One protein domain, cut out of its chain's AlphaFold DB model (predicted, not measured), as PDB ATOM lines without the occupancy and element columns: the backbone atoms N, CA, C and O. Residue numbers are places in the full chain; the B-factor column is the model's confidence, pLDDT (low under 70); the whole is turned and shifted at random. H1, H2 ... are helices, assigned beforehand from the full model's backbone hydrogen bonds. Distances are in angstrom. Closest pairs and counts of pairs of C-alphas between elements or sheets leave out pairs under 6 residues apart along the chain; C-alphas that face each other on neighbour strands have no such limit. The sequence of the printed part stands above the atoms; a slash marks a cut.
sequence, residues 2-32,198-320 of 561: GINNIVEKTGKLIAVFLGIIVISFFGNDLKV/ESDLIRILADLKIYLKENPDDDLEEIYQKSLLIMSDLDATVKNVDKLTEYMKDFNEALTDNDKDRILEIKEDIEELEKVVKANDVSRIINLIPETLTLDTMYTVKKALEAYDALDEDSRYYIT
ATOM      1  N   GLY A   2      26.630 -42.526 -69.105       32.44
ATOM      2  CA  GLY A   2      28.080 -42.307 -69.046       32.44
ATOM      3  C   GLY A   2      28.343 -41.041 -69.884       32.44
ATOM      4  O   GLY A   2      28.189 -41.127 -71.090       32.44
ATOM      5  N   ILE A   3      28.417 -39.842 -69.291       31.06
ATOM      6  CA  ILE A   3      29.623 -39.164 -68.760       31.06
ATOM      7  C   ILE A   3      30.196 -38.132 -69.770       31.06
ATOM      8  O   ILE A   3      30.363 -38.450 -70.940       31.06
ATOM      9  N   ASN A   4      30.561 -36.954 -69.230       31.94
ATOM     10  CA  ASN A   4      31.352 -35.822 -69.772       31.94
ATOM     11  C   ASN A   4      30.594 -34.749 -70.595       31.94
ATOM     12  O   ASN A   4      30.228 -35.021 -71.727       31.94
ATOM     13  N   ASN A   5      30.215 -33.552 -70.105       34.44
ATOM     14  CA  ASN A   5      30.838 -32.512 -69.249       34.44
ATOM     15  C   ASN A   5      31.673 -31.485 -70.057       34.44
ATOM     16  O   ASN A   5      32.458 -31.901 -70.901       34.44
ATOM     17  N   ILE A   6      31.535 -30.196 -69.673       30.80
ATOM     18  CA  ILE A   6      32.460 -29.036 -69.819       30.80
ATOM     19  C   ILE A   6      32.004 -27.842 -70.716       30.80
ATOM     20  O   ILE A   6      32.098 -27.888 -71.936       30.80
ATOM     21  N   VAL A   7      31.663 -26.747 -69.994       30.52
ATOM     22  CA  VAL A   7      31.817 -25.283 -70.265       30.52
ATOM     23  C   VAL A   7      30.741 -24.639 -71.164       30.52
ATOM     24  O   VAL A   7      30.543 -25.063 -72.288       30.52
ATOM     25  N   GLU A   8      29.944 -23.653 -70.721       28.53
ATOM     26  CA  GLU A   8      30.314 -22.442 -69.966       28.53
ATOM     27  C   GLU A   8      29.195 -21.958 -69.000       28.53
ATOM     28  O   GLU A   8      28.071 -21.657 -69.392       28.53
ATOM     29  N   LYS A   9      29.529 -21.887 -67.703       29.84
ATOM     30  CA  LYS A   9      28.882 -21.070 -66.658       29.84
ATOM     31  C   LYS A   9      29.763 -19.829 -66.489       29.84
ATOM     32  O   LYS A   9      30.966 -20.018 -66.347       29.84
ATOM     33  N   THR A  10      29.199 -18.624 -66.387       29.00
ATOM     34  CA  THR A  10      29.536 -17.590 -65.372       29.00
ATOM     35  C   THR A  10      28.863 -16.247 -65.681       29.00
ATOM     36  O   THR A  10      28.839 -15.790 -66.814       29.00
ATOM     37  N   GLY A  11      28.344 -15.604 -64.634       28.34
ATOM     38  CA  GLY A  11      27.726 -14.273 -64.654       28.34
ATOM     39  C   GLY A  11      26.791 -14.108 -63.450       28.34
ATOM     40  O   GLY A  11      25.591 -14.005 -63.624       28.34
ATOM     41  N   LYS A  12      27.238 -14.471 -62.241       30.78
ATOM     42  CA  LYS A  12      27.868 -13.610 -61.212       30.78
ATOM     43  C   LYS A  12      26.842 -13.168 -60.160       30.78
ATOM     44  O   LYS A  12      26.124 -12.195 -60.336       30.78
ATOM     45  N   LEU A  13      26.857 -13.892 -59.042       31.91
ATOM     46  CA  LEU A  13      26.536 -13.369 -57.719       31.91
ATOM     47  C   LEU A  13      27.858 -12.886 -57.091       31.91
ATOM     48  O   LEU A  13      28.857 -13.598 -57.211       31.91
ATOM     49  N   ILE A  14      27.832 -11.711 -56.453       29.11
ATOM     50  CA  ILE A  14      28.600 -11.223 -55.283       29.11
ATOM     51  C   ILE A  14      28.806  -9.701 -55.398       29.11
ATOM     52  O   ILE A  14      29.360  -9.190 -56.369       29.11
ATOM     53  N   ALA A  15      28.305  -9.044 -54.351       32.62
ATOM     54  CA  ALA A  15      28.297  -7.632 -53.992       32.62
ATOM     55  C   ALA A  15      29.643  -6.899 -54.096       32.62
ATOM     56  O   ALA A  15      30.687  -7.536 -54.005       32.62
ATOM     57  N   VAL A  16      29.588  -5.560 -54.172       25.38
ATOM     58  CA  VAL A  16      30.203  -4.607 -53.217       25.38
ATOM     59  C   VAL A  16      29.717  -3.177 -53.544       25.38
ATOM     60  O   VAL A  16      29.807  -2.743 -54.686       25.38
ATOM     61  N   PHE A  17      29.192  -2.498 -52.514       32.59
ATOM     62  CA  PHE A  17      29.140  -1.048 -52.236       32.59
ATOM     63  C   PHE A  17      29.328  -0.020 -53.372       32.59
ATOM     64  O   PHE A  17      30.417   0.105 -53.922       32.59
ATOM     65  N   LEU A  18      28.290   0.809 -53.554       27.52
ATOM     66  CA  LEU A  18      28.252   2.264 -53.827       27.52
ATOM     67  C   LEU A  18      26.745   2.570 -53.990       27.52
ATOM     68  O   LEU A  18      26.133   2.108 -54.940       27.52
ATOM     69  N   GLY A  19      26.020   3.158 -53.039       31.98
ATOM     70  CA  GLY A  19      26.353   4.401 -52.368       31.98
ATOM     71  C   GLY A  19      26.215   5.550 -53.366       31.98
ATOM     72  O   GLY A  19      27.121   5.723 -54.172       31.98
ATOM     73  N   ILE A  20      25.138   6.338 -53.211       32.00
ATOM     74  CA  ILE A  20      25.001   7.760 -53.595       32.00
ATOM     75  C   ILE A  20      24.279   8.082 -54.935       32.00
ATOM     76  O   ILE A  20      24.814   7.889 -56.020       32.00
ATOM     77  N   ILE A  21      23.108   8.730 -54.758       39.16
ATOM     78  CA  ILE A  21      22.435   9.771 -55.578       39.16
ATOM     79  C   ILE A  21      21.758   9.324 -56.885       39.16
ATOM     80  O   ILE A  21      22.428   9.133 -57.888       39.16
ATOM     81  N   VAL A  22      20.414   9.271 -56.886       31.58
ATOM     82  CA  VAL A  22      19.511  10.354 -57.354       31.58
ATOM     83  C   VAL A  22      18.141  10.145 -56.681       31.58
ATOM     84  O   VAL A  22      17.416   9.233 -57.053       31.58
ATOM     85  N   ILE A  23      17.780  10.968 -55.690       42.56
ATOM     86  CA  ILE A  23      16.370  11.177 -55.315       42.56
ATOM     87  C   ILE A  23      16.099  12.645 -55.609       42.56
ATOM     88  O   ILE A  23      16.674  13.538 -54.984       42.56
ATOM     89  N   SER A  24      15.316  12.877 -56.654       33.88
ATOM     90  CA  SER A  24      14.884  14.194 -57.097       33.88
ATOM     91  C   SER A  24      13.948  14.776 -56.037       33.88
ATOM     92  O   SER A  24      12.790  14.384 -55.946       33.88
ATOM     93  N   PHE A  25      14.458  15.687 -55.208       48.34
ATOM     94  CA  PHE A  25      13.614  16.585 -54.426       48.34
ATOM     95  C   PHE A  25      12.965  17.563 -55.413       48.34
ATOM     96  O   PHE A  25      13.684  18.343 -56.035       48.34
ATOM     97  N   PHE A  26      11.645  17.450 -55.579       45.06
ATOM     98  CA  PHE A  26      10.706  18.383 -56.217       45.06
ATOM     99  C   PHE A  26      11.239  19.229 -57.385       45.06
ATOM    100  O   PHE A  26      11.950  20.225 -57.227       45.06
ATOM    101  N   GLY A  27      10.814  18.857 -58.591       36.19
ATOM    102  CA  GLY A  27      11.097  19.577 -59.824       36.19
ATOM    103  C   GLY A  27      10.655  21.046 -59.798       36.19
ATOM    104  O   GLY A  27       9.476  21.368 -59.796       36.19
ATOM    105  N   ASN A  28      11.659  21.913 -59.942       36.88
ATOM    106  CA  ASN A  28      11.645  23.165 -60.705       36.88
ATOM    107  C   ASN A  28      11.142  24.500 -60.129       36.88
ATOM    108  O   ASN A  28      11.130  25.446 -60.909       36.88
ATOM    109  N   ASP A  29      10.944  24.667 -58.816       36.00
ATOM    110  CA  ASP A  29      10.874  26.029 -58.223       36.00
ATOM    111  C   ASP A  29      11.652  26.252 -56.904       36.00
ATOM    112  O   ASP A  29      11.557  27.306 -56.284       36.00
ATOM    113  N   LEU A  30      12.571  25.348 -56.541       38.25
ATOM    114  CA  LEU A  30      13.618  25.608 -55.533       38.25
ATOM    115  C   LEU A  30      15.006  25.738 -56.178       38.25
ATOM    116  O   LEU A  30      15.977  25.075 -55.810       38.25
ATOM    117  N   LYS A  31      15.154  26.647 -57.148       38.75
ATOM    118  CA  LYS A  31      16.487  27.177 -57.477       38.75
ATOM    119  C   LYS A  31      16.897  28.184 -56.406       38.75
ATOM    120  O   LYS A  31      16.660  29.368 -56.584       38.75
ATOM    121  N   VAL A  32      17.486  27.687 -55.316       34.06
ATOM    122  CA  VAL A  32      18.831  27.999 -54.776       34.06
ATOM    123  C   VAL A  32      18.976  27.185 -53.478       34.06
ATOM    124  O   VAL A  32      18.775  27.710 -52.390       34.06
ATOM    125  N   GLU A 198      10.885   2.770 -42.100       88.44
ATOM    126  CA  GLU A 198      10.018   3.896 -42.434       88.44
ATOM    127  C   GLU A 198      10.819   5.129 -42.866       88.44
ATOM    128  O   GLU A 198      10.245   6.180 -43.158       88.44
ATOM    129  N   SER A 199      12.149   5.037 -42.938       90.44
ATOM    130  CA  SER A 199      13.021   6.186 -43.190       90.44
ATOM    131  C   SER A 199      12.715   6.887 -44.518       90.44
ATOM    132  O   SER A 199      12.771   8.114 -44.598       90.44
ATOM    133  N   ASP A 200      12.385   6.131 -45.572       89.81
ATOM    134  CA  ASP A 200      11.955   6.701 -46.857       89.81
ATOM    135  C   ASP A 200      10.623   7.455 -46.724       89.81
ATOM    136  O   ASP A 200      10.518   8.593 -47.184       89.81
ATOM    137  N   LEU A 201       9.632   6.853 -46.061       92.25
ATOM    138  CA  LEU A 201       8.315   7.454 -45.848       92.25
ATOM    139  C   LEU A 201       8.401   8.737 -45.027       92.25
ATOM    140  O   LEU A 201       7.833   9.755 -45.415       92.25
ATOM    141  N   ILE A 202       9.161   8.719 -43.931       95.06
ATOM    142  CA  ILE A 202       9.354   9.888 -43.064       95.06
ATOM    143  C   ILE A 202       9.977  11.041 -43.854       95.06
ATOM    144  O   ILE A 202       9.549  12.186 -43.702       95.06
ATOM    145  N   ARG A 203      10.950  10.760 -44.730       94.25
ATOM    146  CA  ARG A 203      11.530  11.782 -45.614       94.25
ATOM    147  C   ARG A 203      10.484  12.366 -46.561       94.25
ATOM    148  O   ARG A 203      10.283  13.578 -46.551       94.25
ATOM    149  N   ILE A 204       9.788  11.506 -47.309       93.69
ATOM    150  CA  ILE A 204       8.776  11.921 -48.293       93.69
ATOM    151  C   ILE A 204       7.676  12.753 -47.625       93.69
ATOM    152  O   ILE A 204       7.341  13.831 -48.105       93.69
ATOM    153  N   LEU A 205       7.146  12.298 -46.488       96.00
ATOM    154  CA  LEU A 205       6.073  12.986 -45.772       96.00
ATOM    155  C   LEU A 205       6.533  14.311 -45.157       96.00
ATOM    156  O   LEU A 205       5.785  15.287 -45.174       96.00
ATOM    157  N   ALA A 206       7.762  14.387 -44.640       95.81
ATOM    158  CA  ALA A 206       8.301  15.643 -44.128       95.81
ATOM    159  C   ALA A 206       8.449  16.698 -45.235       95.81
ATOM    160  O   ALA A 206       8.147  17.872 -45.007       95.81
ATOM    161  N   ASP A 207       8.889  16.292 -46.428       92.44
ATOM    162  CA  ASP A 207       8.968  17.195 -47.576       92.44
ATOM    163  C   ASP A 207       7.579  17.560 -48.113       92.44
ATOM    164  O   ASP A 207       7.326  18.736 -48.375       92.44
ATOM    165  N   LEU A 208       6.655  16.595 -48.206       93.75
ATOM    166  CA  LEU A 208       5.268  16.842 -48.611       93.75
ATOM    167  C   LEU A 208       4.592  17.858 -47.684       93.75
ATOM    168  O   LEU A 208       3.936  18.780 -48.157       93.75
ATOM    169  N   LYS A 209       4.817  17.762 -46.370       94.88
ATOM    170  CA  LYS A 209       4.303  18.736 -45.398       94.88
ATOM    171  C   LYS A 209       4.824  20.154 -45.651       94.88
ATOM    172  O   LYS A 209       4.091  21.129 -45.486       94.88
ATOM    173  N   ILE A 210       6.098  20.289 -46.027       92.94
ATOM    174  CA  ILE A 210       6.681  21.587 -46.397       92.94
ATOM    175  C   ILE A 210       6.049  22.089 -47.696       92.94
ATOM    176  O   ILE A 210       5.642  23.247 -47.757       92.94
ATOM    177  N   TYR A 211       5.917  21.215 -48.694       89.38
ATOM    178  CA  TYR A 211       5.295  21.539 -49.972       89.38
ATOM    179  C   TYR A 211       3.851  22.030 -49.798       89.38
ATOM    180  O   TYR A 211       3.514  23.093 -50.312       89.38
ATOM    181  N   LEU A 212       3.034  21.320 -49.014       91.38
ATOM    182  CA  LEU A 212       1.642  21.659 -48.692       91.38
ATOM    183  C   LEU A 212       1.498  23.028 -48.022       91.38
ATOM    184  O   LEU A 212       0.540  23.759 -48.270       91.38
ATOM    185  N   LYS A 213       2.472  23.419 -47.193       91.44
ATOM    186  CA  LYS A 213       2.483  24.746 -46.563       91.44
ATOM    187  C   LYS A 213       2.596  25.872 -47.594       91.44
ATOM    188  O   LYS A 213       2.062  26.959 -47.371       91.44
ATOM    189  N   GLU A 214       3.318  25.632 -48.682       90.62
ATOM    190  CA  GLU A 214       3.501  26.587 -49.776       90.62
ATOM    191  C   GLU A 214       2.418  26.439 -50.856       90.62
ATOM    192  O   GLU A 214       2.051  27.425 -51.494       90.62
ATOM    193  N   ASN A 215       1.866  25.231 -51.006       88.25
ATOM    194  CA  ASN A 215       0.906  24.838 -52.033       88.25
ATOM    195  C   ASN A 215      -0.242  24.022 -51.404       88.25
ATOM    196  O   ASN A 215      -0.240  22.795 -51.505       88.25
ATOM    197  N   PRO A 216      -1.212  24.673 -50.735       93.19
ATOM    198  CA  PRO A 216      -2.331  23.963 -50.124       93.19
ATOM    199  C   PRO A 216      -3.166  23.234 -51.179       93.19
ATOM    200  O   PRO A 216      -3.646  23.862 -52.125       93.19
ATOM    201  N   ASP A 217      -3.349  21.930 -50.995       92.62
ATOM    202  CA  ASP A 217      -4.124  21.064 -51.880       92.62
ATOM    203  C   ASP A 217      -4.802  19.966 -51.046       92.62
ATOM    204  O   ASP A 217      -4.138  19.268 -50.276       92.62
ATOM    205  N   ASP A 218      -6.127  19.856 -51.164       94.81
ATOM    206  CA  ASP A 218      -6.939  18.969 -50.323       94.81
ATOM    207  C   ASP A 218      -6.646  17.485 -50.598       94.81
ATOM    208  O   ASP A 218      -6.650  16.679 -49.668       94.81
ATOM    209  N   ASP A 219      -6.349  17.116 -51.849       93.19
ATOM    210  CA  ASP A 219      -6.043  15.731 -52.215       93.19
ATOM    211  C   ASP A 219      -4.679  15.317 -51.655       93.19
ATOM    212  O   ASP A 219      -4.520  14.210 -51.136       93.19
ATOM    213  N   LEU A 220      -3.700  16.222 -51.715       94.25
ATOM    214  CA  LEU A 220      -2.367  15.989 -51.161       94.25
ATOM    215  C   LEU A 220      -2.374  15.951 -49.626       94.25
ATOM    216  O   LEU A 220      -1.663  15.140 -49.030       94.25
ATOM    217  N   GLU A 221      -3.185  16.797 -48.983       96.62
ATOM    218  CA  GLU A 221      -3.396  16.752 -47.534       96.62
ATOM    219  C   GLU A 221      -4.067  15.433 -47.131       96.62
ATOM    220  O   GLU A 221      -3.659  14.798 -46.162       96.62
ATOM    221  N   GLU A 222      -5.046  14.961 -47.903       96.56
ATOM    222  CA  GLU A 222      -5.692  13.672 -47.661       96.56
ATOM    223  C   GLU A 222      -4.707  12.498 -47.791       96.56
ATOM    224  O   GLU A 222      -4.666  11.638 -46.908       96.56
ATOM    225  N   ILE A 223      -3.858  12.486 -48.828       96.69
ATOM    226  CA  ILE A 223      -2.762  11.510 -48.966       96.69
ATOM    227  C   ILE A 223      -1.839  11.565 -47.746       96.69
ATOM    228  O   ILE A 223      -1.500  10.520 -47.184       96.69
ATOM    229  N   TYR A 224      -1.452  12.766 -47.307       96.81
ATOM    230  CA  TYR A 224      -0.586  12.953 -46.145       96.81
ATOM    231  C   TYR A 224      -1.214  12.360 -44.874       96.81
ATOM    232  O   TYR A 224      -0.596  11.520 -44.218       96.81
ATOM    233  N   GLN A 225      -2.463  12.718 -44.565       96.75
ATOM    234  CA  GLN A 225      -3.163  12.266 -43.359       96.75
ATOM    235  C   GLN A 225      -3.416  10.751 -43.354       96.75
ATOM    236  O   GLN A 225      -3.164  10.088 -42.345       96.75
ATOM    237  N   LYS A 226      -3.849  10.172 -44.484       95.56
ATOM    238  CA  LYS A 226      -4.020   8.715 -44.613       95.56
ATOM    239  C   LYS A 226      -2.692   7.979 -44.448       95.56
ATOM    240  O   LYS A 226      -2.634   6.967 -43.752       95.56
ATOM    241  N   SER A 227      -1.609   8.515 -45.014       95.19
ATOM    242  CA  SER A 227      -0.269   7.940 -44.854       95.19
ATOM    243  C   SER A 227       0.181   7.934 -43.392       95.19
ATOM    244  O   SER A 227       0.691   6.919 -42.917       95.19
ATOM    245  N   LEU A 228      -0.054   9.027 -42.651       93.88
ATOM    246  CA  LEU A 228       0.250   9.087 -41.218       93.88
ATOM    247  C   LEU A 228      -0.547   8.054 -40.414       93.88
ATOM    248  O   LEU A 228       0.026   7.412 -39.530       93.88
ATOM    249  N   LEU A 229      -1.837   7.879 -40.723       90.38
ATOM    250  CA  LEU A 229      -2.682   6.875 -40.075       90.38
ATOM    251  C   LEU A 229      -2.132   5.463 -40.309       90.38
ATOM    252  O   LEU A 229      -1.921   4.729 -39.346       90.38
ATOM    253  N   ILE A 230      -1.845   5.107 -41.564       90.19
ATOM    254  CA  ILE A 230      -1.338   3.779 -41.939       90.19
ATOM    255  C   ILE A 230       0.027   3.499 -41.291       90.19
ATOM    256  O   ILE A 230       0.241   2.396 -40.798       90.19
ATOM    257  N   MET A 231       0.932   4.483 -41.237       88.88
ATOM    258  CA  MET A 231       2.233   4.331 -40.561       88.88
ATOM    259  C   MET A 231       2.111   4.125 -39.048       88.88
ATOM    260  O   MET A 231       2.986   3.520 -38.438       88.88
ATOM    261  N   SER A 232       1.046   4.639 -38.428       85.81
ATOM    262  CA  SER A 232       0.844   4.515 -36.983       85.81
ATOM    263  C   SER A 232       0.284   3.157 -36.542       85.81
ATOM    264  O   SER A 232       0.278   2.865 -35.343       85.81
ATOM    265  N   ASP A 233      -0.167   2.318 -37.482       80.69
ATOM    266  CA  ASP A 233      -0.690   0.984 -37.190       80.69
ATOM    267  C   ASP A 233       0.456  -0.027 -37.020       80.69
ATOM    268  O   ASP A 233       1.075  -0.473 -37.983       80.69
ATOM    269  N   LEU A 234       0.734  -0.416 -35.771       73.56
ATOM    270  CA  LEU A 234       1.756  -1.425 -35.463       73.56
ATOM    271  C   LEU A 234       1.295  -2.867 -35.744       73.56
ATOM    272  O   LEU A 234       2.133  -3.767 -35.800       73.56
ATOM    273  N   ASP A 235      -0.012  -3.119 -35.886       63.88
ATOM    274  CA  ASP A 235      -0.552  -4.447 -36.217       63.88
ATOM    275  C   ASP A 235      -0.612  -4.704 -37.715       63.88
ATOM    276  O   ASP A 235      -0.565  -5.859 -38.158       63.88
ATOM    277  N   ALA A 236      -0.697  -3.630 -38.497       55.97
ATOM    278  CA  ALA A 236      -0.391  -3.641 -39.908       55.97
ATOM    279  C   ALA A 236       1.048  -4.130 -40.079       55.97
ATOM    280  O   ALA A 236       2.017  -3.385 -40.028       55.97
ATOM    281  N   THR A 237       1.173  -5.441 -40.281       58.44
ATOM    282  CA  THR A 237       2.389  -6.126 -40.722       58.44
ATOM    283  C   THR A 237       3.230  -5.253 -41.647       58.44
ATOM    284  O   THR A 237       2.660  -4.563 -42.492       58.44
ATOM    285  N   VAL A 238       4.556  -5.418 -41.581       66.69
ATOM    286  CA  VAL A 238       5.573  -4.991 -42.568       66.69
ATOM    287  C   VAL A 238       4.996  -4.757 -43.983       66.69
ATOM    288  O   VAL A 238       5.183  -3.695 -44.554       66.69
ATOM    289  N   LYS A 239       4.139  -5.662 -44.480       77.50
ATOM    290  CA  LYS A 239       3.383  -5.563 -45.741       77.50
ATOM    291  C   LYS A 239       2.628  -4.245 -46.023       77.50
ATOM    292  O   LYS A 239       2.646  -3.807 -47.168       77.50
ATOM    293  N   ASN A 240       1.880  -3.668 -45.080       83.88
ATOM    294  CA  ASN A 240       1.073  -2.466 -45.365       83.88
ATOM    295  C   ASN A 240       1.957  -1.220 -45.453       83.88
ATOM    296  O   ASN A 240       1.764  -0.401 -46.346       83.88
ATOM    297  N   VAL A 241       2.953  -1.121 -44.570       84.81
ATOM    298  CA  VAL A 241       3.952  -0.049 -44.603       84.81
ATOM    299  C   VAL A 241       4.865  -0.190 -45.824       84.81
ATOM    300  O   VAL A 241       5.163   0.810 -46.469       84.81
ATOM    301  N   ASP A 242       5.239  -1.413 -46.216       85.56
ATOM    302  CA  ASP A 242       5.999  -1.671 -47.447       85.56
ATOM    303  C   ASP A 242       5.222  -1.200 -48.683       85.56
ATOM    304  O   ASP A 242       5.755  -0.467 -49.512       85.56
ATOM    305  N   LYS A 243       3.933  -1.557 -48.784       90.62
ATOM    306  CA  LYS A 243       3.063  -1.081 -49.868       90.62
ATOM    307  C   LYS A 243       2.921   0.435 -49.869       90.62
ATOM    308  O   LYS A 243       3.057   1.054 -50.916       90.62
ATOM    309  N   LEU A 244       2.681   1.038 -48.702       93.56
ATOM    310  CA  LEU A 244       2.626   2.492 -48.584       93.56
ATOM    311  C   LEU A 244       3.951   3.124 -49.032       93.56
ATOM    312  O   LEU A 244       3.942   4.143 -49.708       93.56
ATOM    313  N   THR A 245       5.089   2.508 -48.707       91.06
ATOM    314  CA  THR A 245       6.411   2.961 -49.157       91.06
ATOM    315  C   THR A 245       6.526   2.936 -50.676       91.06
ATOM    316  O   THR A 245       7.039   3.892 -51.256       91.06
ATOM    317  N   GLU A 246       6.047   1.877 -51.332       92.50
ATOM    318  CA  GLU A 246       5.992   1.798 -52.797       92.50
ATOM    319  C   GLU A 246       5.105   2.909 -53.378       92.50
ATOM    320  O   GLU A 246       5.564   3.666 -54.234       92.50
ATOM    321  N   TYR A 247       3.890   3.080 -52.848       95.75
ATOM    322  CA  TYR A 247       2.949   4.115 -53.283       95.75
ATOM    323  C   TYR A 247       3.482   5.532 -53.081       95.75
ATOM    324  O   TYR A 247       3.358   6.369 -53.967       95.75
ATOM    325  N   MET A 248       4.134   5.814 -51.956       94.69
ATOM    326  CA  MET A 248       4.660   7.148 -51.670       94.69
ATOM    327  C   MET A 248       5.913   7.481 -52.485       94.69
ATOM    328  O   MET A 248       6.140   8.647 -52.814       94.69
ATOM    329  N   LYS A 249       6.725   6.478 -52.846       92.00
ATOM    330  CA  LYS A 249       7.831   6.659 -53.801       92.00
ATOM    331  C   LYS A 249       7.298   7.015 -55.183       92.00
ATOM    332  O   LYS A 249       7.778   7.976 -55.779       92.00
ATOM    333  N   ASP A 250       6.291   6.277 -55.639       93.56
ATOM    334  CA  ASP A 250       5.591   6.535 -56.894       93.56
ATOM    335  C   ASP A 250       4.953   7.941 -56.892       93.56
ATOM    336  O   ASP A 250       5.199   8.756 -57.780       93.56
ATOM    337  N   PHE A 251       4.261   8.292 -55.807       94.19
ATOM    338  CA  PHE A 251       3.648   9.603 -55.614       94.19
ATOM    339  C   PHE A 251       4.667  10.739 -55.715       94.19
ATOM    340  O   PHE A 251       4.399  11.753 -56.353       94.19
ATOM    341  N   ASN A 252       5.852  10.581 -55.121       87.75
ATOM    342  CA  ASN A 252       6.896  11.600 -55.191       87.75
ATOM    343  C   ASN A 252       7.411  11.813 -56.630       87.75
ATOM    344  O   ASN A 252       7.729  12.944 -57.015       87.75
ATOM    345  N   GLU A 253       7.476  10.752 -57.441       88.81
ATOM    346  CA  GLU A 253       7.764  10.859 -58.877       88.81
ATOM    347  C   GLU A 253       6.619  11.557 -59.620       88.81
ATOM    348  O   GLU A 253       6.857  12.538 -60.323       88.81
ATOM    349  N   ALA A 254       5.375  11.120 -59.405       90.44
ATOM    350  CA  ALA A 254       4.187  11.691 -60.038       90.44
ATOM    351  C   ALA A 254       4.017  13.188 -59.728       90.44
ATOM    352  O   ALA A 254       3.728  13.990 -60.617       90.44
ATOM    353  N   LEU A 255       4.268  13.590 -58.481       87.00
ATOM    354  CA  LEU A 255       4.219  14.984 -58.051       87.00
ATOM    355  C   LEU A 255       5.341  15.819 -58.685       87.00
ATOM    356  O   LEU A 255       5.116  16.972 -59.047       87.00
ATOM    357  N   THR A 256       6.522  15.230 -58.897       83.88
ATOM    358  CA  THR A 256       7.623  15.876 -59.632       83.88
ATOM    359  C   THR A 256       7.290  16.069 -61.112       83.88
ATOM    360  O   THR A 256       7.612  17.114 -61.682       83.88
ATOM    361  N   ASP A 257       6.622  15.091 -61.719       88.00
ATOM    362  CA  ASP A 257       6.192  15.132 -63.119       88.00
ATOM    363  C   ASP A 257       4.905  15.957 -63.326       88.00
ATOM    364  O   ASP A 257       4.519  16.228 -64.466       88.00
ATOM    365  N   ASN A 258       4.269  16.409 -62.233       87.31
ATOM    366  CA  ASN A 258       2.959  17.067 -62.217       87.31
ATOM    367  C   ASN A 258       1.866  16.214 -62.903       87.31
ATOM    368  O   ASN A 258       0.985  16.733 -63.600       87.31
ATOM    369  N   ASP A 259       1.941  14.896 -62.715       93.50
ATOM    370  CA  ASP A 259       1.016  13.904 -63.262       93.50
ATOM    371  C   ASP A 259      -0.178  13.699 -62.318       93.50
ATOM    372  O   ASP A 259      -0.148  12.901 -61.382       93.50
ATOM    373  N   LYS A 260      -1.242  14.468 -62.557       91.94
ATOM    374  CA  LYS A 260      -2.432  14.481 -61.696       91.94
ATOM    375  C   LYS A 260      -3.237  13.186 -61.735       91.94
ATOM    376  O   LYS A 260      -3.825  12.827 -60.720       91.94
ATOM    377  N   ASP A 261      -3.266  12.509 -62.880       95.44
ATOM    378  CA  ASP A 261      -4.031  11.270 -63.029       95.44
ATOM    379  C   ASP A 261      -3.352  10.154 -62.220       95.44
ATOM    380  O   ASP A 261      -4.012   9.471 -61.440       95.44
ATOM    381  N   ARG A 262      -2.015  10.062 -62.293       95.88
ATOM    382  CA  ARG A 262      -1.218   9.124 -61.483       95.88
ATOM    383  C   ARG A 262      -1.338   9.404 -59.980       95.88
ATOM    384  O   ARG A 262      -1.461   8.471 -59.195       95.88
ATOM    385  N   ILE A 263      -1.361  10.675 -59.565       92.81
ATOM    386  CA  ILE A 263      -1.591  11.049 -58.154       92.81
ATOM    387  C   ILE A 263      -2.966  10.574 -57.667       92.81
ATOM    388  O   ILE A 263      -3.071  10.077 -56.544       92.81
ATOM    389  N   LEU A 264      -4.008  10.713 -58.490       95.19
ATOM    390  CA  LEU A 264      -5.358  10.284 -58.129       95.19
ATOM    391  C   LEU A 264      -5.452   8.757 -57.987       95.19
ATOM    392  O   LEU A 264      -6.029   8.284 -57.014       95.19
ATOM    393  N   GLU A 265      -4.834   7.993 -58.892       97.00
ATOM    394  CA  GLU A 265      -4.762   6.526 -58.782       97.00
ATOM    395  C   GLU A 265      -4.064   6.092 -57.480       97.00
ATOM    396  O   GLU A 265      -4.566   5.243 -56.744       97.00
ATOM    397  N   ILE A 266      -2.946   6.735 -57.131       96.75
ATOM    398  CA  ILE A 266      -2.219   6.444 -55.885       96.75
ATOM    399  C   ILE A 266      -3.044   6.815 -54.651       96.75
ATOM    400  O   ILE A 266      -3.015   6.110 -53.641       96.75
ATOM    401  N   LYS A 267      -3.798   7.916 -54.714       96.88
ATOM    402  CA  LYS A 267      -4.712   8.314 -53.642       96.88
ATOM    403  C   LYS A 267      -5.755   7.227 -53.374       96.88
ATOM    404  O   LYS A 267      -5.997   6.910 -52.209       96.88
ATOM    405  N   GLU A 268      -6.345   6.658 -54.424       96.88
ATOM    406  CA  GLU A 268      -7.311   5.557 -54.316       96.88
ATOM    407  C   GLU A 268      -6.665   4.295 -53.712       96.88
ATOM    408  O   GLU A 268      -7.239   3.677 -52.813       96.88
ATOM    409  N   ASP A 269      -5.437   3.957 -54.118       96.62
ATOM    410  CA  ASP A 269      -4.670   2.837 -53.548       96.62
ATOM    411  C   ASP A 269      -4.373   3.026 -52.045       96.62
ATOM    412  O   ASP A 269      -4.485   2.087 -51.246       96.62
ATOM    413  N   ILE A 270      -4.023   4.249 -51.632       96.12
ATOM    414  CA  ILE A 270      -3.797   4.608 -50.223       96.12
ATOM    415  C   ILE A 270      -5.112   4.578 -49.432       96.12
ATOM    416  O   ILE A 270      -5.129   4.109 -48.293       96.12
ATOM    417  N   GLU A 271      -6.222   5.030 -50.017       95.38
ATOM    418  CA  GLU A 271      -7.550   4.934 -49.405       95.38
ATOM    419  C   GLU A 271      -7.961   3.483 -49.146       95.38
ATOM    420  O   GLU A 271      -8.513   3.161 -48.093       95.38
ATOM    421  N   GLU A 272      -7.645   2.574 -50.065       93.88
ATOM    422  CA  GLU A 272      -7.946   1.162 -49.868       93.88
ATOM    423  C   GLU A 272      -7.114   0.546 -48.731       93.88
ATOM    424  O   GLU A 272      -7.633  -0.234 -47.927       93.88
ATOM    425  N   LEU A 273      -5.842   0.942 -48.591       92.06
ATOM    426  CA  LEU A 273      -5.026   0.569 -47.428       92.06
ATOM    427  C   LEU A 273      -5.580   1.140 -46.118       92.06
ATOM    428  O   LEU A 273      -5.561   0.450 -45.096       92.06
ATOM    429  N   GLU A 274      -6.090   2.370 -46.135       92.69
ATOM    430  CA  GLU A 274      -6.698   3.013 -44.971       92.69
ATOM    431  C   GLU A 274      -7.891   2.202 -44.439       92.69
ATOM    432  O   GLU A 274      -7.994   1.953 -43.235       92.69
ATOM    433  N   LYS A 275      -8.767   1.731 -45.337       93.06
ATOM    434  CA  LYS A 275      -9.915   0.875 -44.985       93.06
ATOM    435  C   LYS A 275      -9.470  -0.416 -44.302       93.06
ATOM    436  O   LYS A 275     -10.062  -0.826 -43.302       93.06
ATOM    437  N   VAL A 276      -8.398  -1.040 -44.802       89.00
ATOM    438  CA  VAL A 276      -7.809  -2.248 -44.196       89.00
ATOM    439  C   VAL A 276      -7.307  -1.963 -42.778       89.00
ATOM    440  O   VAL A 276      -7.584  -2.745 -41.869       89.00
ATOM    441  N   VAL A 277      -6.604  -0.847 -42.569       86.50
ATOM    442  CA  VAL A 277      -6.089  -0.440 -41.248       86.50
ATOM    443  C   VAL A 277      -7.234  -0.190 -40.263       86.50
ATOM    444  O   VAL A 277      -7.266  -0.791 -39.191       86.50
ATOM    445  N   LYS A 278      -8.256   0.582 -40.653       88.69
ATOM    446  CA  LYS A 278      -9.446   0.823 -39.813       88.69
ATOM    447  C   LYS A 278     -10.174  -0.473 -39.436       88.69
ATOM    448  O   LYS A 278     -10.634  -0.637 -38.304       88.69
ATOM    449  N   ALA A 279     -10.280  -1.418 -40.368       89.75
ATOM    450  CA  ALA A 279     -10.881  -2.720 -40.098       89.75
ATOM    451  C   ALA A 279     -10.039  -3.577 -39.145       89.75
ATOM    452  O   ALA A 279     -10.588  -4.275 -38.285       89.75
ATOM    453  N   ASN A 280      -8.711  -3.529 -39.269       82.75
ATOM    454  CA  ASN A 280      -7.814  -4.199 -38.335       82.75
ATOM    455  C   ASN A 280      -8.002  -3.632 -36.926       82.75
ATOM    456  O   ASN A 280      -8.210  -4.415 -36.001       82.75
ATOM    457  N   ASP A 281      -8.064  -2.306 -36.778       80.50
ATOM    458  CA  ASP A 281      -8.325  -1.638 -35.499       80.50
ATOM    459  C   ASP A 281      -9.581  -2.175 -34.804       80.50
ATOM    460  O   ASP A 281      -9.536  -2.595 -33.643       80.50
ATOM    461  N   VAL A 282     -10.701  -2.250 -35.525       87.81
ATOM    462  CA  VAL A 282     -11.949  -2.804 -34.979       87.81
ATOM    463  C   VAL A 282     -11.852  -4.305 -34.717       87.81
ATOM    464  O   VAL A 282     -12.344  -4.780 -33.689       87.81
ATOM    465  N   SER A 283     -11.185  -5.062 -35.591       86.81
ATOM    466  CA  SER A 283     -10.966  -6.498 -35.388       86.81
ATOM    467  C   SER A 283     -10.239  -6.785 -34.074       86.81
ATOM    468  O   SER A 283     -10.557  -7.767 -33.405       86.81
ATOM    469  N   ARG A 284      -9.316  -5.912 -33.653       78.75
ATOM    470  CA  ARG A 284      -8.615  -6.036 -32.366       78.75
ATOM    471  C   ARG A 284      -9.548  -5.858 -31.185       78.75
ATOM    472  O   ARG A 284      -9.537  -6.695 -30.288       78.75
ATOM    473  N   ILE A 285     -10.396  -4.831 -31.215       81.44
ATOM    474  CA  ILE A 285     -11.382  -4.587 -30.153       81.44
ATOM    475  C   ILE A 285     -12.333  -5.789 -30.034       81.44
ATOM    476  O   ILE A 285     -12.647  -6.225 -28.928       81.44
ATOM    477  N   ILE A 286     -12.737  -6.380 -31.164       89.50
ATOM    478  CA  ILE A 286     -13.561  -7.595 -31.184       89.50
ATOM    479  C   ILE A 286     -12.806  -8.801 -30.603       89.50
ATOM    480  O   ILE A 286     -13.379  -9.563 -29.828       89.50
ATOM    481  N   ASN A 287     -11.522  -8.968 -30.924       83.38
ATOM    482  CA  ASN A 287     -10.710 -10.083 -30.428       83.38
ATOM    483  C   ASN A 287     -10.435 -10.019 -28.910       83.38
ATOM    484  O   ASN A 287     -10.022 -11.022 -28.332       83.38
ATOM    485  N   LEU A 288     -10.695  -8.881 -28.252       80.19
ATOM    486  CA  LEU A 288     -10.668  -8.753 -26.788       80.19
ATOM    487  C   LEU A 288     -11.933  -9.300 -26.103       80.19
ATOM    488  O   LEU A 288     -11.981  -9.379 -24.872       80.19
ATOM    489  N   ILE A 289     -12.972  -9.671 -26.861       86.50
ATOM    490  CA  ILE A 289     -14.162 -10.309 -26.295       86.50
ATOM    491  C   ILE A 289     -13.760 -11.690 -25.747       86.50
ATOM    492  O   ILE A 289     -13.305 -12.543 -26.511       86.50
ATOM    493  N   PRO A 290     -13.944 -11.955 -24.439       85.31
ATOM    494  CA  PRO A 290     -13.621 -13.257 -23.875       85.31
ATOM    495  C   PRO A 290     -14.587 -14.325 -24.392       85.31
ATOM    496  O   PRO A 290     -15.763 -14.056 -24.635       85.31
ATOM    497  N   GLU A 291     -14.117 -15.573 -24.464       88.25
ATOM    498  CA  GLU A 291     -14.945 -16.715 -24.878       88.25
ATOM    499  C   GLU A 291     -16.209 -16.858 -24.010       88.25
ATOM    500  O   GLU A 291     -17.289 -17.178 -24.510       88.25
ATOM    501  N   THR A 292     -16.084 -16.590 -22.704       90.06
ATOM    502  CA  THR A 292     -17.202 -16.559 -21.754       90.06
ATOM    503  C   THR A 292     -17.345 -15.173 -21.137       90.06
ATOM    504  O   THR A 292     -16.451 -14.693 -20.437       90.06
ATOM    505  N   LEU A 293     -18.505 -14.556 -21.349       92.75
ATOM    506  CA  LEU A 293     -18.824 -13.237 -20.821       92.75
ATOM    507  C   LEU A 293     -19.235 -13.296 -19.343       92.75
ATOM    508  O   LEU A 293     -20.030 -14.141 -18.926       92.75
ATOM    509  N   THR A 294     -18.732 -12.349 -18.554       91.00
ATOM    510  CA  THR A 294     -19.094 -12.140 -17.147       91.00
ATOM    511  C   THR A 294     -19.647 -10.727 -16.951       91.00
ATOM    512  O   THR A 294     -19.726  -9.933 -17.888       91.00
ATOM    513  N   LEU A 295     -20.078 -10.405 -15.726       87.19
ATOM    514  CA  LEU A 295     -20.537  -9.051 -15.397       87.19
ATOM    515  C   LEU A 295     -19.431  -8.012 -15.573       87.19
ATOM    516  O   LEU A 295     -19.705  -6.941 -16.112       87.19
ATOM    517  N   ASP A 296     -18.218  -8.364 -15.157       82.06
ATOM    518  CA  ASP A 296     -17.054  -7.485 -15.212       82.06
ATOM    519  C   ASP A 296     -16.624  -7.292 -16.673       82.06
ATOM    520  O   ASP A 296     -16.411  -6.179 -17.123       82.06
ATOM    521  N   THR A 297     -16.674  -8.343 -17.498       85.50
ATOM    522  CA  THR A 297     -16.238  -8.255 -18.901       85.50
ATOM    523  C   THR A 297     -17.306  -7.780 -19.888       85.50
ATOM    524  O   THR A 297     -17.032  -7.693 -21.080       85.50
ATOM    525  N   MET A 298     -18.519  -7.420 -19.452       89.19
ATOM    526  CA  MET A 298     -19.597  -7.040 -20.384       89.19
ATOM    527  C   MET A 298     -19.267  -5.792 -21.226       89.19
ATOM    528  O   MET A 298     -19.841  -5.613 -22.304       89.19
ATOM    529  N   TYR A 299     -18.403  -4.898 -20.732       84.06
ATOM    530  CA  TYR A 299     -18.056  -3.667 -21.447       84.06
ATOM    531  C   TYR A 299     -17.224  -3.945 -22.711       84.06
ATOM    532  O   TYR A 299     -17.323  -3.152 -23.644       84.06
ATOM    533  N   THR A 300     -16.472  -5.056 -22.793       85.81
ATOM    534  CA  THR A 300     -15.658  -5.378 -23.983       85.81
ATOM    535  C   THR A 300     -16.543  -5.547 -25.210       85.81
ATOM    536  O   THR A 300     -16.295  -4.941 -26.247       85.81
ATOM    537  N   VAL A 301     -17.652  -6.279 -25.064       93.75
ATOM    538  CA  VAL A 301     -18.645  -6.473 -26.127       93.75
ATOM    539  C   VAL A 301     -19.300  -5.149 -26.517       93.75
ATOM    540  O   VAL A 301     -19.534  -4.913 -27.697       93.75
ATOM    541  N   LYS A 302     -19.590  -4.264 -25.552       92.19
ATOM    542  CA  LYS A 302     -20.177  -2.943 -25.844       92.19
ATOM    543  C   LYS A 302     -19.215  -2.071 -26.648       92.19
ATOM    544  O   LYS A 302     -19.616  -1.576 -27.694       92.19
ATOM    545  N   LYS A 303     -17.955  -1.962 -26.210       89.06
ATOM    546  CA  LYS A 303     -16.902  -1.236 -26.939       89.06
ATOM    547  C   LYS A 303     -16.702  -1.810 -28.345       89.06
ATOM    548  O   LYS A 303     -16.609  -1.052 -29.300       89.06
ATOM    549  N   ALA A 304     -16.696  -3.136 -28.488       92.00
ATOM    550  CA  ALA A 304     -16.557  -3.796 -29.786       92.00
ATOM    551  C   ALA A 304     -17.735  -3.516 -30.731       92.00
ATOM    552  O   ALA A 304     -17.521  -3.280 -31.916       92.00
ATOM    553  N   LEU A 305     -18.969  -3.506 -30.215       96.44
ATOM    554  CA  LEU A 305     -20.153  -3.134 -30.993       96.44
ATOM    555  C   LEU A 305     -20.105  -1.666 -31.419       96.44
ATOM    556  O   LEU A 305     -20.323  -1.379 -32.587       96.44
ATOM    557  N   GLU A 306     -19.776  -0.755 -30.501       94.44
ATOM    558  CA  GLU A 306     -19.646   0.678 -30.796       94.44
ATOM    559  C   GLU A 306     -18.570   0.943 -31.858       94.44
ATOM    560  O   GLU A 306     -18.809   1.696 -32.799       94.44
ATOM    561  N   ALA A 307     -17.416   0.281 -31.749       90.94
ATOM    562  CA  ALA A 307     -16.330   0.408 -32.713       90.94
ATOM    563  C   ALA A 307     -16.706  -0.164 -34.091       90.94
ATOM    564  O   ALA A 307     -16.468   0.478 -35.111       90.94
ATOM    565  N   TYR A 308     -17.352  -1.335 -34.134       95.88
ATOM    566  CA  TYR A 308     -17.847  -1.921 -35.382       95.88
ATOM    567  C   TYR A 308     -18.936  -1.065 -36.041       95.88
ATOM    568  O   TYR A 308     -18.931  -0.886 -37.258       95.88
ATOM    569  N   ASP A 309     -19.849  -0.500 -35.249       95.88
ATOM    570  CA  ASP A 309     -20.920   0.365 -35.743       95.88
ATOM    571  C   ASP A 309     -20.392   1.711 -36.266       95.88
ATOM    572  O   ASP A 309     -21.004   2.285 -37.169       95.88
ATOM    573  N   ALA A 310     -19.259   2.193 -35.744       94.81
ATOM    574  CA  ALA A 310     -18.573   3.394 -36.221       94.81
ATOM    575  C   ALA A 310     -17.796   3.181 -37.533       94.81
ATOM    576  O   ALA A 310     -17.478   4.157 -38.212       94.81
ATOM    577  N   LEU A 311     -17.504   1.929 -37.897       93.94
ATOM    578  CA  LEU A 311     -16.803   1.587 -39.130       93.94
ATOM    579  C   LEU A 311     -17.710   1.830 -40.351       93.94
ATOM    580  O   LEU A 311     -18.882   1.433 -40.331       93.94
ATOM    581  N   ASP A 312     -17.191   2.444 -41.417       93.00
ATOM    582  CA  ASP A 312     -17.927   2.601 -42.678       93.00
ATOM    583  C   ASP A 312     -18.158   1.248 -43.380       93.00
ATOM    584  O   ASP A 312     -17.535   0.238 -43.047       93.00
ATOM    585  N   GLU A 313     -19.114   1.206 -44.313       93.31
ATOM    586  CA  GLU A 313     -19.551  -0.041 -44.956       93.31
ATOM    587  C   GLU A 313     -18.420  -0.735 -45.730       93.31
ATOM    588  O   GLU A 313     -18.284  -1.956 -45.629       93.31
ATOM    589  N   ASP A 314     -17.570   0.035 -46.412       93.62
ATOM    590  CA  ASP A 314     -16.461  -0.498 -47.204       93.62
ATOM    591  C   ASP A 314     -15.373  -1.074 -46.290       93.62
ATOM    592  O   ASP A 314     -14.916  -2.202 -46.483       93.62
ATOM    593  N   SER A 315     -15.027  -0.366 -45.214       94.06
ATOM    594  CA  SER A 315     -14.095  -0.862 -44.200       94.06
ATOM    595  C   SER A 315     -14.598  -2.141 -43.517       94.06
ATOM    596  O   SER A 315     -13.792  -2.973 -43.108       94.06
ATOM    597  N   ARG A 316     -15.914  -2.383 -43.410       94.69
ATOM    598  CA  ARG A 316     -16.439  -3.630 -42.803       94.69
ATOM    599  C   ARG A 316     -16.168  -4.870 -43.645       94.69
ATOM    600  O   ARG A 316     -16.089  -5.954 -43.068       94.69
ATOM    601  N   TYR A 317     -15.988  -4.732 -44.961       94.75
ATOM    602  CA  TYR A 317     -15.543  -5.826 -45.838       94.75
ATOM    603  C   TYR A 317     -14.167  -6.373 -45.412       94.75
ATOM    604  O   TYR A 317     -13.914  -7.574 -45.482       94.75
ATOM    605  N   TYR A 318     -13.360  -5.467 -44.853       92.00
ATOM    606  CA  TYR A 318     -12.219  -5.657 -43.957       92.00
ATOM    607  C   TYR A 318     -12.236  -6.854 -43.000       92.00
ATOM    608  O   TYR A 318     -11.255  -7.571 -42.791       92.00
ATOM    609  N   ILE A 319     -13.375  -6.999 -42.321       93.12
ATOM    610  CA  ILE A 319     -13.498  -7.805 -41.112       93.12
ATOM    611  C   ILE A 319     -13.707  -9.263 -41.503       93.12
ATOM    612  O   ILE A 319     -14.669  -9.613 -42.186       93.12
ATOM    613  N   THR A 320     -12.832 -10.144 -41.016       92.38
ATOM    614  CA  THR A 320     -12.959 -11.574 -41.313       92.38
ATOM    615  C   THR A 320     -14.266 -12.148 -40.760       92.38
ATOM    616  O   THR A 320     -14.743 -11.746 -39.697       92.38
TER     617      THR A 320
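Overview. This is residues 2 to 32 and 198 to 320 of the 561 residues of the protein "Leucine rich repeat-containing protein" of Acetitomaculum ruminis DSM 5522 (UniProt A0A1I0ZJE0). What does the model look like? Four helices, H1 to H4, form an up-and-down bundle; the longest, H4, runs on beyond it, and there H5 folds back along its far part and the short H6 packs on it. Residues 2 to 22 stick out from this body as a long free tail. What is it made of? The printed part has 154 residues with six named helices, in the order H1 to H6, and no named strand; its class is all helix. The whole is extended, with a radius of gyration of the C-alphas of 23.1 A, and spans 75 by 69 by 26 A.

Along the chain. Where is the longest helix? H4 is residues 260 to 287, 40.6 A from C-alpha 260 at (-2.432, 14.481, -61.696) to C-alpha 287 at (-10.710, -10.083, -30.428). Where are the other helices? H3 is residues 238 to 257, 28.8 A long; H2 is 218 to 232, 21.2 A; H1 is 199 to 214, 23.5 A, beginning with C-alpha 199 at (13.021, 6.186, -43.190). H5 is residues 298 to 310, 19.0 A long, and H6 is residues 313 to 317.

Arrangement. What touches the hub, H4? With residues 260 to 273 alone it touches H3 in a hairpin, at a shallow tilt of 20 degrees, opposite ways; the closest C-alphas, of Ile 263 and Phe 251, are 6.0 A apart. With residues 282 to 286 alone it touches H5 in another hairpin, the C-alphas of Ile 286 and Ala 304 closest at 5.0 A. With residues 275 to 279 alone it touches H6, the C-alphas of Lys 275 and Ser 315 closest at 4.6 A. Where is H1? H1 touches H2 with residues 205 to 212 alone, the C-alphas of Leu 205 and Tyr 224 closest at 6.7 A, and is apart from H4. How do the backbones run? Every O i to N i+4 pair is within hydrogen-bond range in H1, H2, H3 and H4. H5 has 8 of 9 and H6 has 0 of 1, with 2 of 2 O i to N i+3 pairs within range.

Size, cuts and confidence. How large is it? The two C-alphas farthest apart, of Asn 4 and Leu 295, are 79.8 A apart; without residues 2 to 22, which stand free, the body spans 67 by 27 by 24 A. Is there a cut? Residues 33 to 197 are not printed, and C-alphas 32 and 198 are 28.5 A apart. Where is confidence low? Residues 2 to 32 and 235 to 238 are under 70; the mean pLDDT of the printed part is 78.6.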